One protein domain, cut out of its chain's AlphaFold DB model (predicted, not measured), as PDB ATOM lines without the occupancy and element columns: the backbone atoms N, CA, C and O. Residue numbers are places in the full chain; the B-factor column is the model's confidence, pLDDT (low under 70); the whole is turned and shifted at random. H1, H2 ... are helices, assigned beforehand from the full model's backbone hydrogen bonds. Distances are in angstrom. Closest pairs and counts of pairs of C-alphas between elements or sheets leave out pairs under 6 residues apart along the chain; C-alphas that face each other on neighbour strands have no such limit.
ATOM      1  N   SER A  84     182.266 190.455 159.330       91.62
ATOM      2  CA  SER A  84     181.869 189.154 159.874       91.62
ATOM      3  C   SER A  84     182.776 188.760 161.037       91.62
ATOM      4  O   SER A  84     182.287 188.402 162.104       91.62
ATOM      5  N   ASP A  85     184.090 188.919 160.870       91.94
ATOM      6  CA  ASP A  85     185.074 188.735 161.938       91.94
ATOM      7  C   ASP A  85     184.757 189.641 163.126       91.94
ATOM      8  O   ASP A  85     184.782 189.209 164.276       91.94
ATOM      9  N   LYS A  86     184.428 190.911 162.857       94.00
ATOM     10  CA  LYS A  86     184.066 191.851 163.916       94.00
ATOM     11  C   LYS A  86     182.865 191.347 164.724       94.00
ATOM     12  O   LYS A  86     182.929 191.373 165.945       94.00
ATOM     13  N   GLU A  87     181.804 190.887 164.064       92.69
ATOM     14  CA  GLU A  87     180.606 190.350 164.724       92.69
ATOM     15  C   GLU A  87     180.929 189.118 165.585       92.69
ATOM     16  O   GLU A  87     180.526 189.057 166.745       92.69
ATOM     17  N   MET A  88     181.769 188.208 165.084       92.44
ATOM     18  CA  MET A  88     182.264 187.062 165.855       92.44
ATOM     19  C   MET A  88     183.019 187.498 167.126       92.44
ATOM     20  O   MET A  88     182.816 186.925 168.198       92.44
ATOM     21  N   TYR A  89     183.883 188.517 167.046       94.25
ATOM     22  CA  TYR A  89     184.586 189.041 168.225       94.25
ATOM     23  C   TYR A  89     183.655 189.761 169.208       94.25
ATOM     24  O   TYR A  89     183.882 189.665 170.416       94.25
ATOM     25  N   GLU A  90     182.609 190.442 168.734       94.94
ATOM     26  CA  GLU A  90     181.583 191.041 169.600       94.94
ATOM     27  C   GLU A  90     180.845 189.949 170.395       94.94
ATOM     28  O   GLU A  90     180.783 190.032 171.624       94.94
ATOM     29  N   ASP A  91     180.408 188.869 169.734       94.31
ATOM     30  CA  ASP A  91     179.793 187.695 170.375       94.31
ATOM     31  C   ASP A  91     180.699 187.078 171.450       94.31
ATOM     32  O   ASP A  91     180.284 186.846 172.593       94.31
ATOM     33  N   MET A  92     181.965 186.830 171.095       94.44
ATOM     34  CA  MET A  92     182.954 186.272 172.017       94.44
ATOM     35  C   MET A  92     183.201 187.196 173.211       94.44
ATOM     36  O   MET A  92     183.267 186.728 174.352       94.44
ATOM     37  N   SER A  93     183.288 188.507 172.975       95.25
ATOM     38  CA  SER A  93     183.484 189.495 174.037       95.25
ATOM     39  C   SER A  93     182.295 189.537 175.000       95.25
ATOM     40  O   SER A  93     182.492 189.594 176.218       95.25
ATOM     41  N   ALA A  94     181.067 189.414 174.487       95.38
ATOM     42  CA  ALA A  94     179.859 189.389 175.296       95.38
ATOM     43  C   ALA A  94     179.848 188.159 176.218       95.38
ATOM     44  O   ALA A  94     179.641 188.297 177.428       95.38
ATOM     45  N   VAL A  95     180.163 186.970 175.690       95.12
ATOM     46  CA  VAL A  95     180.231 185.733 176.489       95.12
ATOM     47  C   VAL A  95     181.345 185.815 177.535       95.12
ATOM     48  O   VAL A  95     181.115 185.507 178.709       95.12
ATOM     49  N   PHE A  96     182.528 186.299 177.148       95.75
ATOM     50  CA  PHE A  96     183.652 186.521 178.061       95.75
ATOM     51  C   PHE A  96     183.291 187.479 179.207       95.75
ATOM     52  O   PHE A  96     183.644 187.245 180.371       95.75
ATOM     53  N   SER A  97     182.559 188.552 178.892       96.38
ATOM     54  CA  SER A  97     182.142 189.558 179.869       96.38
ATOM     55  C   SER A  97     181.195 188.975 180.921       96.38
ATOM     56  O   SER A  97     181.422 189.185 182.115       96.38
ATOM     57  N   LEU A  98     180.207 188.166 180.515       96.06
ATOM     58  CA  LEU A  98     179.271 187.519 181.437       96.06
ATOM     59  C   LEU A  98     179.953 186.460 182.302       96.06
ATOM     60  O   LEU A  98     179.691 186.399 183.506       96.06
ATOM     61  N   LEU A  99     180.869 185.670 181.731       95.94
ATOM     62  CA  LEU A  99     181.677 184.711 182.494       95.94
ATOM     63  C   LEU A  99     182.477 185.423 183.589       95.94
ATOM     64  O   LEU A  99     182.414 185.048 184.761       95.94
ATOM     65  N   THR A 100     183.173 186.499 183.218       96.06
ATOM     66  CA  THR A 100     184.000 187.281 184.141       96.06
ATOM     67  C   THR A 100     183.156 187.992 185.203       96.06
ATOM     68  O   THR A 100     183.536 188.015 186.375       96.06
ATOM     69  N   ALA A 101     182.011 188.565 184.825       96.62
ATOM     70  CA  ALA A 101     181.100 189.229 185.754       96.62
ATOM     71  C   ALA A 101     180.538 188.242 186.787       96.62
ATOM     72  O   ALA A 101     180.579 188.518 187.988       96.62
ATOM     73  N   THR A 102     180.104 187.065 186.331       96.38
ATOM     74  CA  THR A 102     179.594 185.998 187.203       96.38
ATOM     75  C   THR A 102     180.685 185.496 188.148       96.38
ATOM     76  O   THR A 102     180.455 185.386 189.348       96.38
ATOM     77  N   GLU A 103     181.910 185.280 187.659       95.69
ATOM     78  CA  GLU A 103     183.035 184.849 188.502       95.69
ATOM     79  C   GLU A 103     183.357 185.893 189.583       95.69
ATOM     80  O   GLU A 103     183.644 185.556 190.736       95.69
ATOM     81  N   ARG A 104     183.313 187.183 189.235       94.88
ATOM     82  CA  ARG A 104     183.533 188.265 190.203       94.88
ATOM     83  C   ARG A 104     182.427 188.308 191.251       94.88
ATOM     84  O   ARG A 104     182.755 188.418 192.430       94.88
ATOM     85  N   LEU A 105     181.163 188.172 190.847       95.38
ATOM     86  CA  LEU A 105     180.027 188.118 191.767       95.38
ATOM     87  C   LEU A 105     180.179 186.963 192.771       95.38
ATOM     88  O   LEU A 105     180.103 187.188 193.980       95.38
ATOM     89  N   GLU A 106     180.495 185.760 192.285       93.62
ATOM     90  CA  GLU A 106     180.755 184.577 193.116       93.62
ATOM     91  C   GLU A 106     181.883 184.821 194.127       93.62
ATOM     92  O   GLU A 106     181.776 184.469 195.301       93.62
ATOM     93  N   ASN A 107     182.977 185.457 193.700       92.25
ATOM     94  CA  ASN A 107     184.106 185.743 194.582       92.25
ATOM     95  C   ASN A 107     183.788 186.815 195.638       92.25
ATOM     96  O   ASN A 107     184.273 186.714 196.768       92.25
ATOM     97  N   ILE A 108     182.997 187.834 195.295       92.69
ATOM     98  CA  ILE A 108     182.579 188.890 196.231       92.69
ATOM     99  C   ILE A 108     181.693 188.300 197.332       92.69
ATOM    100  O   ILE A 108     181.936 188.571 198.509       92.69
ATOM    101  N   TRP A 109     180.726 187.457 196.963       92.44
ATOM    102  CA  TRP A 109     179.865 186.779 197.928       92.44
ATOM    103  C   TRP A 109     180.649 185.764 198.774       92.44
ATOM    104  O   TRP A 109     180.698 185.897 199.994       92.44
ATOM    105  N   ALA A 110     181.350 184.814 198.145       87.12
ATOM    106  CA  ALA A 110     181.954 183.683 198.852       87.12
ATOM    107  C   ALA A 110     183.202 184.030 199.683       87.12
ATOM    108  O   ALA A 110     183.433 183.413 200.717       87.12
ATOM    109  N   ARG A 111     184.056 184.964 199.227       82.81
ATOM    110  CA  ARG A 111     185.324 185.282 199.922       82.81
ATOM    111  C   ARG A 111     185.248 186.533 200.775       82.81
ATOM    112  O   ARG A 111     185.909 186.602 201.804       82.81
ATOM    113  N   ARG A 112     184.540 187.557 200.296       74.31
ATOM    114  CA  ARG A 112     184.546 188.879 200.934       74.31
ATOM    115  C   ARG A 112     183.321 189.123 201.802       74.31
ATOM    116  O   ARG A 112     183.352 190.076 202.570       74.31
ATOM    117  N   GLY A 113     182.256 188.327 201.649       81.62
ATOM    118  CA  GLY A 113     180.982 188.555 202.337       81.62
ATOM    119  C   GLY A 113     180.423 189.964 202.108       81.62
ATOM    120  O   GLY A 113     179.654 190.460 202.921       81.62
ATOM    121  N   ALA A 114     180.849 190.638 201.033       86.75
ATOM    122  CA  ALA A 114     180.609 192.068 200.827       86.75
ATOM    123  C   ALA A 114     179.238 192.363 200.192       86.75
ATOM    124  O   ALA A 114     178.911 193.517 199.937       86.75
ATOM    125  N   ILE A 115     178.455 191.320 199.920       91.75
ATOM    126  CA  ILE A 115     177.093 191.391 199.401       91.75
ATOM    127  C   ILE A 115     176.209 190.446 200.216       91.75
ATOM    128  O   ILE A 115     176.618 189.325 200.535       91.75
ATOM    129  N   ALA A 116     175.004 190.900 200.562       90.00
ATOM    130  CA  ALA A 116     174.019 190.073 201.246       90.00
ATOM    131  C   ALA A 116     173.567 188.908 200.350       90.00
ATOM    132  O   ALA A 116     173.543 189.025 199.124       90.00
ATOM    133  N   GLN A 117     173.168 187.786 200.959       89.12
ATOM    134  CA  GLN A 117     172.748 186.590 200.217       89.12
ATOM    135  C   GLN A 117     171.614 186.885 199.226       89.12
ATOM    136  O   GLN A 117     171.684 186.465 198.076       89.12
ATOM    137  N   HIS A 118     170.602 187.634 199.665       86.94
ATOM    138  CA  HIS A 118     169.465 188.015 198.833       86.94
ATOM    139  C   HIS A 118     169.898 188.783 197.571       86.94
ATOM    140  O   HIS A 118     169.480 188.450 196.464       86.94
ATOM    141  N   ASP A 119     170.780 189.772 197.718       91.81
ATOM    142  CA  ASP A 119     171.224 190.597 196.591       91.81
ATOM    143  C   ASP A 119     172.125 189.800 195.642       91.81
ATOM    144  O   ASP A 119     172.019 189.938 194.424       91.81
ATOM    145  N   TYR A 120     172.968 188.915 196.183       94.25
ATOM    146  CA  TYR A 120     173.734 187.962 195.383       94.25
ATOM    147  C   TYR A 120     172.812 187.071 194.540       94.25
ATOM    148  O   TYR A 120     173.033 186.955 193.336       94.25
ATOM    149  N   GLU A 121     171.776 186.480 195.146       91.62
ATOM    150  CA  GLU A 121     170.827 185.604 194.452       91.62
ATOM    151  C   GLU A 121     170.158 186.342 193.286       91.62
ATOM    152  O   GLU A 121     170.196 185.856 192.156       91.62
ATOM    153  N   GLN A 122     169.658 187.560 193.520       92.88
ATOM    154  CA  GLN A 122     169.020 188.365 192.477       92.88
ATOM    155  C   GLN A 122     169.964 188.720 191.320       92.88
ATOM    156  O   GLN A 122     169.571 188.658 190.154       92.88
ATOM    157  N   GLN A 123     171.201 189.128 191.615       95.62
ATOM    158  CA  GLN A 123     172.159 189.490 190.565       95.62
ATOM    159  C   GLN A 123     172.661 188.255 189.807       95.62
ATOM    160  O   GLN A 123     172.833 188.309 188.591       95.62
ATOM    161  N   CYS A 124     172.847 187.129 190.501       95.25
ATOM    162  CA  CYS A 124     173.266 185.871 189.892       95.25
ATOM    163  C   CYS A 124     172.191 185.339 188.937       95.25
ATOM    164  O   CYS A 124     172.499 184.979 187.803       95.25
ATOM    165  N   GLU A 125     170.916 185.386 189.335       93.19
ATOM    166  CA  GLU A 125     169.796 184.999 188.469       93.19
ATOM    167  C   GLU A 125     169.717 185.845 187.193       93.19
ATOM    168  O   GLU A 125     169.538 185.292 186.107       93.19
ATOM    169  N   LYS A 126     169.929 187.164 187.287       95.25
ATOM    170  CA  LYS A 126     169.973 188.047 186.108       95.25
ATOM    171  C   LYS A 126     171.108 187.677 185.156       95.25
ATOM    172  O   LYS A 126     170.882 187.586 183.951       95.25
ATOM    173  N   LEU A 127     172.312 187.442 185.682       96.44
ATOM    174  CA  LEU A 127     173.468 187.050 184.870       96.44
ATOM    175  C   LEU A 127     173.251 185.692 184.193       96.44
ATOM    176  O   LEU A 127     173.573 185.540 183.017       96.44
ATOM    177  N   ILE A 128     172.648 184.731 184.897       94.69
ATOM    178  CA  ILE A 128     172.271 183.430 184.332       94.69
ATOM    179  C   ILE A 128     171.269 183.612 183.185       94.69
ATOM    180  O   ILE A 128     171.459 183.042 182.113       94.69
ATOM    181  N   GLN A 129     170.223 184.423 183.369       91.62
ATOM    182  CA  GLN A 129     169.230 184.686 182.321       91.62
ATOM    183  C   GLN A 129     169.860 185.338 181.084       91.62
ATOM    184  O   GLN A 129     169.642 184.871 179.967       91.62
ATOM    185  N   GLN A 130     170.684 186.371 181.281       94.44
ATOM    186  CA  GLN A 130     171.415 187.031 180.196       94.44
ATOM    187  C   GLN A 130     172.326 186.053 179.457       94.44
ATOM    188  O   GLN A 130     172.350 186.038 178.228       94.44
ATOM    189  N   PHE A 131     173.034 185.201 180.198       94.94
ATOM    190  CA  PHE A 131     173.911 184.196 179.619       94.94
ATOM    191  C   PHE A 131     173.141 183.203 178.754       94.94
ATOM    192  O   PHE A 131     173.589 182.882 177.660       94.94
ATOM    193  N   ARG A 132     171.965 182.750 179.197       90.06
ATOM    194  CA  ARG A 132     171.137 181.825 178.414       90.06
ATOM    195  C   ARG A 132     170.678 182.433 177.095       90.06
ATOM    196  O   ARG A 132     170.844 181.799 176.059       90.06
ATOM    197  N   VAL A 133     170.173 183.667 177.124       91.12
ATOM    198  CA  VAL A 133     169.777 184.388 175.903       91.12
ATOM    199  C   VAL A 133     170.973 184.547 174.966       91.12
ATOM    200  O   VAL A 133     170.882 184.235 173.780       91.12
ATOM    201  N   LEU A 134     172.119 184.962 175.510       92.75
ATOM    202  CA  LEU A 134     173.337 185.148 174.732       92.75
ATOM    203  C   LEU A 134     173.862 183.828 174.147       92.75
ATOM    204  O   LEU A 134     174.375 183.801 173.034       92.75
ATOM    205  N   ARG A 135     173.728 182.707 174.861       91.69
ATOM    206  CA  ARG A 135     174.140 181.389 174.360       91.69
ATOM    207  C   ARG A 135     173.348 180.963 173.132       91.69
ATOM    208  O   ARG A 135     173.943 180.370 172.241       91.69
ATOM    209  N   THR A 136     172.062 181.301 173.061       88.25
ATOM    210  CA  THR A 136     171.235 181.020 171.881       88.25
ATOM    211  C   THR A 136     171.696 181.821 170.662       88.25
ATOM    212  O   THR A 136     171.729 181.284 169.561       88.25
ATOM    213  N   SER A 137     172.097 183.088 170.831       88.56
ATOM    214  CA  SER A 137     172.573 183.908 169.705       88.56
ATOM    215  C   SER A 137     174.022 183.621 169.298       88.56
ATOM    216  O   SER A 137     174.360 183.781 168.131       88.56
ATOM    217  N   THR A 138     174.869 183.171 170.226       91.88
ATOM    218  CA  THR A 138     176.318 182.985 170.001       91.88
ATOM    219  C   THR A 138     176.723 181.548 169.678       91.88
ATOM    220  O   THR A 138     177.911 181.240 169.625       91.88
ATOM    221  N   GLU A 139     175.771 180.643 169.444       88.31
ATOM    222  CA  GLU A 139     176.053 179.224 169.187       88.31
ATOM    223  C   GLU A 139     176.943 179.001 167.952       88.31
ATOM    224  O   GLU A 139     177.809 178.129 167.965       88.31
ATOM    225  N   LYS A 140     176.786 179.830 166.912       88.62
ATOM    226  CA  LYS A 140     177.603 179.764 165.689       88.62
ATOM    227  C   LYS A 140     179.064 180.136 165.949       88.62
ATOM    228  O   LYS A 140     179.962 179.435 165.497       88.62
ATOM    229  N   SER A 141     179.277 181.229 166.680       90.44
ATOM    230  CA  SER A 141     180.601 181.774 167.003       90.44
ATOM    231  C   SER A 141     181.299 180.949 168.092       90.44
ATOM    232  O   SER A 141     182.511 180.763 168.063       90.44
ATOM    233  N   ILE A 142     180.532 180.416 169.053       92.06
ATOM    234  CA  ILE A 142     181.024 179.641 170.197       92.06
ATOM    235  C   ILE A 142     180.197 178.352 170.354       92.06
ATOM    236  O   ILE A 142     179.315 178.270 171.217       92.06
ATOM    237  N   PRO A 143     180.492 177.292 169.581       89.75
ATOM    238  CA  PRO A 143     179.752 176.034 169.692       89.75
ATOM    239  C   PRO A 143     179.983 175.345 171.041       89.75
ATOM    240  O   PRO A 143     179.061 174.816 171.659       89.75
ATOM    241  N   ASN A 144     181.225 175.380 171.539       90.81
ATOM    242  CA  ASN A 144     181.618 174.708 172.773       90.81
ATOM    243  C   ASN A 144     182.191 175.705 173.788       90.81
ATOM    244  O   ASN A 144     183.317 176.184 173.649       90.81
ATOM    245  N   LEU A 145     181.411 175.963 174.840       91.25
ATOM    246  CA  LEU A 145     181.776 176.883 175.915       91.25
ATOM    247  C   LEU A 145     183.048 176.453 176.659       91.25
ATOM    248  O   LEU A 145     183.857 177.298 177.024       91.25
ATOM    249  N   ASP A 146     183.244 175.154 176.880       91.56
ATOM    250  CA  ASP A 146     184.393 174.652 177.638       91.56
ATOM    251  C   ASP A 146     185.699 174.835 176.867       91.56
ATOM    252  O   ASP A 146     186.713 175.211 177.456       91.56
ATOM    253  N   LYS A 147     185.660 174.624 175.546       93.06
ATOM    254  CA  LYS A 147     186.789 174.924 174.660       93.06
ATOM    255  C   LYS A 147     187.101 176.415 174.663       93.06
ATOM    256  O   LYS A 147     188.253 176.774 174.858       93.06
ATOM    257  N   PHE A 148     186.080 177.263 174.545       94.12
ATOM    258  CA  PHE A 148     186.243 178.716 174.597       94.12
ATOM    259  C   PHE A 148     186.876 179.185 175.915       94.12
ATOM    260  O   PHE A 148     187.815 179.977 175.910       94.12
ATOM    261  N   ILE A 149     186.417 178.650 177.052       93.38
ATOM    262  CA  ILE A 149     186.983 178.967 178.368       93.38
ATOM    263  C   ILE A 149     188.471 178.606 178.435       93.38
ATOM    264  O   ILE A 149     189.251 179.385 178.979       93.38
ATOM    265  N   ALA A 150     188.860 177.449 177.895       93.56
ATOM    266  CA  ALA A 150     190.249 176.998 177.894       93.56
ATOM    267  C   ALA A 150     191.134 177.797 176.923       93.56
ATOM    268  O   ALA A 150     192.247 178.167 177.278       93.56
ATOM    269  N   GLU A 151     190.639 178.077 175.717       93.75
ATOM    270  CA  GLU A 151     191.375 178.777 174.658       93.75
ATOM    271  C   GLU A 151     191.687 180.232 175.024       93.75
ATOM    272  O   GLU A 151     192.797 180.706 174.790       93.75
ATOM    273  N   TYR A 152     190.736 180.918 175.660       92.06
ATOM    274  CA  TYR A 152     190.867 182.328 176.039       92.06
ATOM    275  C   TYR A 152     191.234 182.541 177.519       92.06
ATOM    276  O   TYR A 152     191.086 183.654 178.027       92.06
ATOM    277  N   ASP A 153     191.675 181.491 178.225       90.50
ATOM    278  CA  ASP A 153     192.026 181.506 179.660       90.50
ATOM    279  C   ASP A 153     190.982 182.239 180.532       90.50
ATOM    280  O   ASP A 153     191.272 183.098 181.377       90.50
ATOM    281  N   CYS A 154     189.705 181.931 180.297       90.06
ATOM    282  CA  CYS A 154     188.612 182.547 181.036       90.06
ATOM    283  C   CYS A 154     188.625 182.034 182.478       90.06
ATOM    284  O   CYS A 154     188.297 180.876 182.755       90.06
ATOM    285  N   LYS A 155     188.914 182.914 183.440       89.56
ATOM    286  CA  LYS A 155     188.766 182.608 184.870       89.56
ATOM    287  C   LYS A 155     187.281 182.426 185.198       89.56
ATOM    288  O   LYS A 155     186.599 183.394 185.510       89.56
ATOM    289  N   ALA A 156     186.787 181.193 185.099       91.38
ATOM    290  CA  ALA A 156     185.367 180.856 185.237       91.38
ATOM    291  C   ALA A 156     185.115 179.628 186.133       91.38
ATOM    292  O   ALA A 156     184.109 178.936 185.983       91.38
ATOM    293  N   SER A 157     186.028 179.328 187.064       91.81
ATOM    294  CA  SER A 157     185.944 178.147 187.938       91.81
ATOM    295  C   SER A 157     184.660 178.073 188.777       91.81
ATOM    296  O   SER A 157     184.136 176.985 189.010       91.81
ATOM    297  N   LYS A 158     184.138 179.224 189.218       92.12
ATOM    298  CA  LYS A 158     182.904 179.341 190.005       92.12
ATOM    299  C   LYS A 158     181.722 179.692 189.121       92.12
ATOM    300  O   LYS A 158     180.642 179.166 189.347       92.12
ATOM    301  N   ALA A 159     181.930 180.520 188.099       93.56
ATOM    302  CA  ALA A 159     180.882 180.903 187.160       93.56
ATOM    303  C   ALA A 159     180.344 179.710 186.357       93.56
ATOM    304  O   ALA A 159     179.133 179.512 186.278       93.56
ATOM    305  N   ARG A 160     181.235 178.878 185.802       92.19
ATOM    306  CA  ARG A 160     180.888 177.742 184.936       92.19
ATOM    307  C   ARG A 160     179.810 176.820 185.527       92.19
ATOM    308  O   ARG A 160     178.812 176.603 184.843       92.19
ATOM    309  N   PRO A 161     179.943 176.283 186.758       90.38
ATOM    310  CA  PRO A 161     178.909 175.414 187.317       90.38
ATOM    311  C   PRO A 161     177.570 176.133 187.528       90.38
ATOM    312  O   PRO A 161     176.531 175.501 187.383       90.38
ATOM    313  N   ARG A 162     177.565 177.442 187.817       92.12
ATOM    314  CA  ARG A 162     176.329 178.225 188.018       92.12
ATOM    315  C   ARG A 162     175.592 178.461 186.711       92.12
ATOM    316  O   ARG A 162     174.390 178.236 186.634       92.12
ATOM    317  N   LEU A 163     176.330 178.861 185.678       91.94
ATOM    318  CA  LEU A 163     175.785 179.109 184.347       91.94
ATOM    319  C   LEU A 163     175.287 177.818 183.687       91.94
ATOM    320  O   LEU A 163     174.279 177.851 182.991       91.94
ATOM    321  N   LYS A 164     175.951 176.681 183.946       89.50
ATOM    322  CA  LYS A 164     175.500 175.363 183.481       89.50
ATOM    323  C   LYS A 164     174.262 174.869 184.236       89.50
ATOM    324  O   LYS A 164     173.319 174.409 183.605       89.50
ATOM    325  N   ALA A 165     174.259 174.970 185.566       87.31
ATOM    326  CA  ALA A 165     173.133 174.522 186.390       87.31
ATOM    327  C   ALA A 165     171.909 175.450 186.299       87.31
ATOM    328  O   ALA A 165     170.804 175.061 186.667       87.31
ATOM    329  N   GLY A 166     172.101 176.697 185.860       88.88
ATOM    330  CA  GLY A 166     171.038 177.692 185.761       88.88
ATOM    331  C   GLY A 166     170.549 178.225 187.112       88.88
ATOM    332  O   GLY A 166     169.493 178.854 187.168       88.88
ATOM    333  N   VAL A 167     171.290 177.998 188.205       88.62
ATOM    334  CA  VAL A 167     170.913 178.453 189.554       88.62
ATOM    335  C   VAL A 167     172.094 178.962 190.397       88.62
ATOM    336  O   VAL A 167     173.216 178.457 190.256       88.62
ATOM    337  N   PRO A 168     171.854 179.920 191.321       89.06
ATOM    338  CA  PRO A 168     172.864 180.390 192.273       89.06
ATOM    339  C   PRO A 168     173.394 179.284 193.198       89.06
ATOM    340  O   PRO A 168     172.756 178.249 193.399       89.06
ATOM    341  N   ALA A 169     174.560 179.513 193.811       85.75
ATOM    342  CA  ALA A 169     175.211 178.545 194.700       85.75
ATOM    343  C   ALA A 169     174.420 178.250 195.983       85.75
ATOM    344  O   ALA A 169     174.490 177.146 196.520       85.75
ATOM    345  N   THR A 170     173.642 179.220 196.454       83.38
ATOM    346  CA  THR A 170     172.894 179.160 197.716       83.38
ATOM    347  C   THR A 170     171.793 178.108 197.725       83.38
ATOM    348  O   THR A 170     171.474 177.581 198.787       83.38
ATOM    349  N   VAL A 171     171.263 177.733 196.554       76.56
ATOM    350  CA  VAL A 171     170.246 176.676 196.422       76.56
ATOM    351  C   VAL A 171     170.754 175.337 196.968       76.56
ATOM    352  O   VAL A 171     169.966 174.541 197.464       76.56
TER     353      VAL A 171
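AT A GLANCE: This is residues 84 to 171 of the 277 residues of the protein "Vacuolar protein sorting-associated protein 28-like" of Gracilariopsis chorda (UniProt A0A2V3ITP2). The model is a long helical hairpin, H1 and H2 side by side, with the rest of the printed part folded back over one face of it. There the short H4 lies crosswise over both long helices, while the short H3 is nearer to H1. The printed part has 88 residues with four named helices, H1, H2, H3 and H4 in chain order, and no named strand; the class is all helix. It is compact, with a radius of gyration of the C-alphas of 13.2 A, and elongated, spanning 42 by 23 by 19 A.

HOW THE PARTS SIT: Start with H1, residues 84 to 112, and follow the tight link to H2, residues 117 to 137. The two form a hairpin: they touch at a shallow tilt of 17 degrees, opposite ways, and their closest C-alphas, those of Leu 98 and Phe 131, are 6.6 A apart. Next comes H3, residues 145 to 151, which touches no helix but is near H1, and which is apart from H2. Then look at H4, residues 159 to 165, which is apart from H3. It touches H1 at residues 99 to 106 alone, about perpendicular at 85 degrees; the closest C-alphas, of Glu 103 and Ala 159, are 4.7 A apart. H4 and H2 only just touch, with 3 pairs of C-alphas within 8 A, through residues 128 to 131 of H2 alone; the closest C-alphas are those of Ile 128 and Leu 163, at 5.6 A, and the lines are about perpendicular at 77 degrees. The helix packing is only just mostly crossed, with 1 of 3 touching pairs at a shallow tilt. In H1, H2, H3 and H4 every O i to N i+4 pair is within hydrogen-bond range.

IN THESE COORDINATES: Find C-alpha 84 at (181.869, 189.154, 159.874); from there H1 runs 41.1 A to C-alpha 112. H2 begins at C-alpha 117, (172.748, 186.590, 200.217), and runs 30.6 A. H3 measures 9.9 A, and H4 10.1 A, ending at C-alpha 165, (173.133, 174.522, 186.390).

THE WHOLE: The C-alphas farthest apart, those of Ser 84 and Gly 113, are 42.5 A apart. The printed part has no cut and no long link; the links H2 to H3 and H3 to H4 are short. The mean pLDDT of the printed part is 91.6, and no printed residue is under 70.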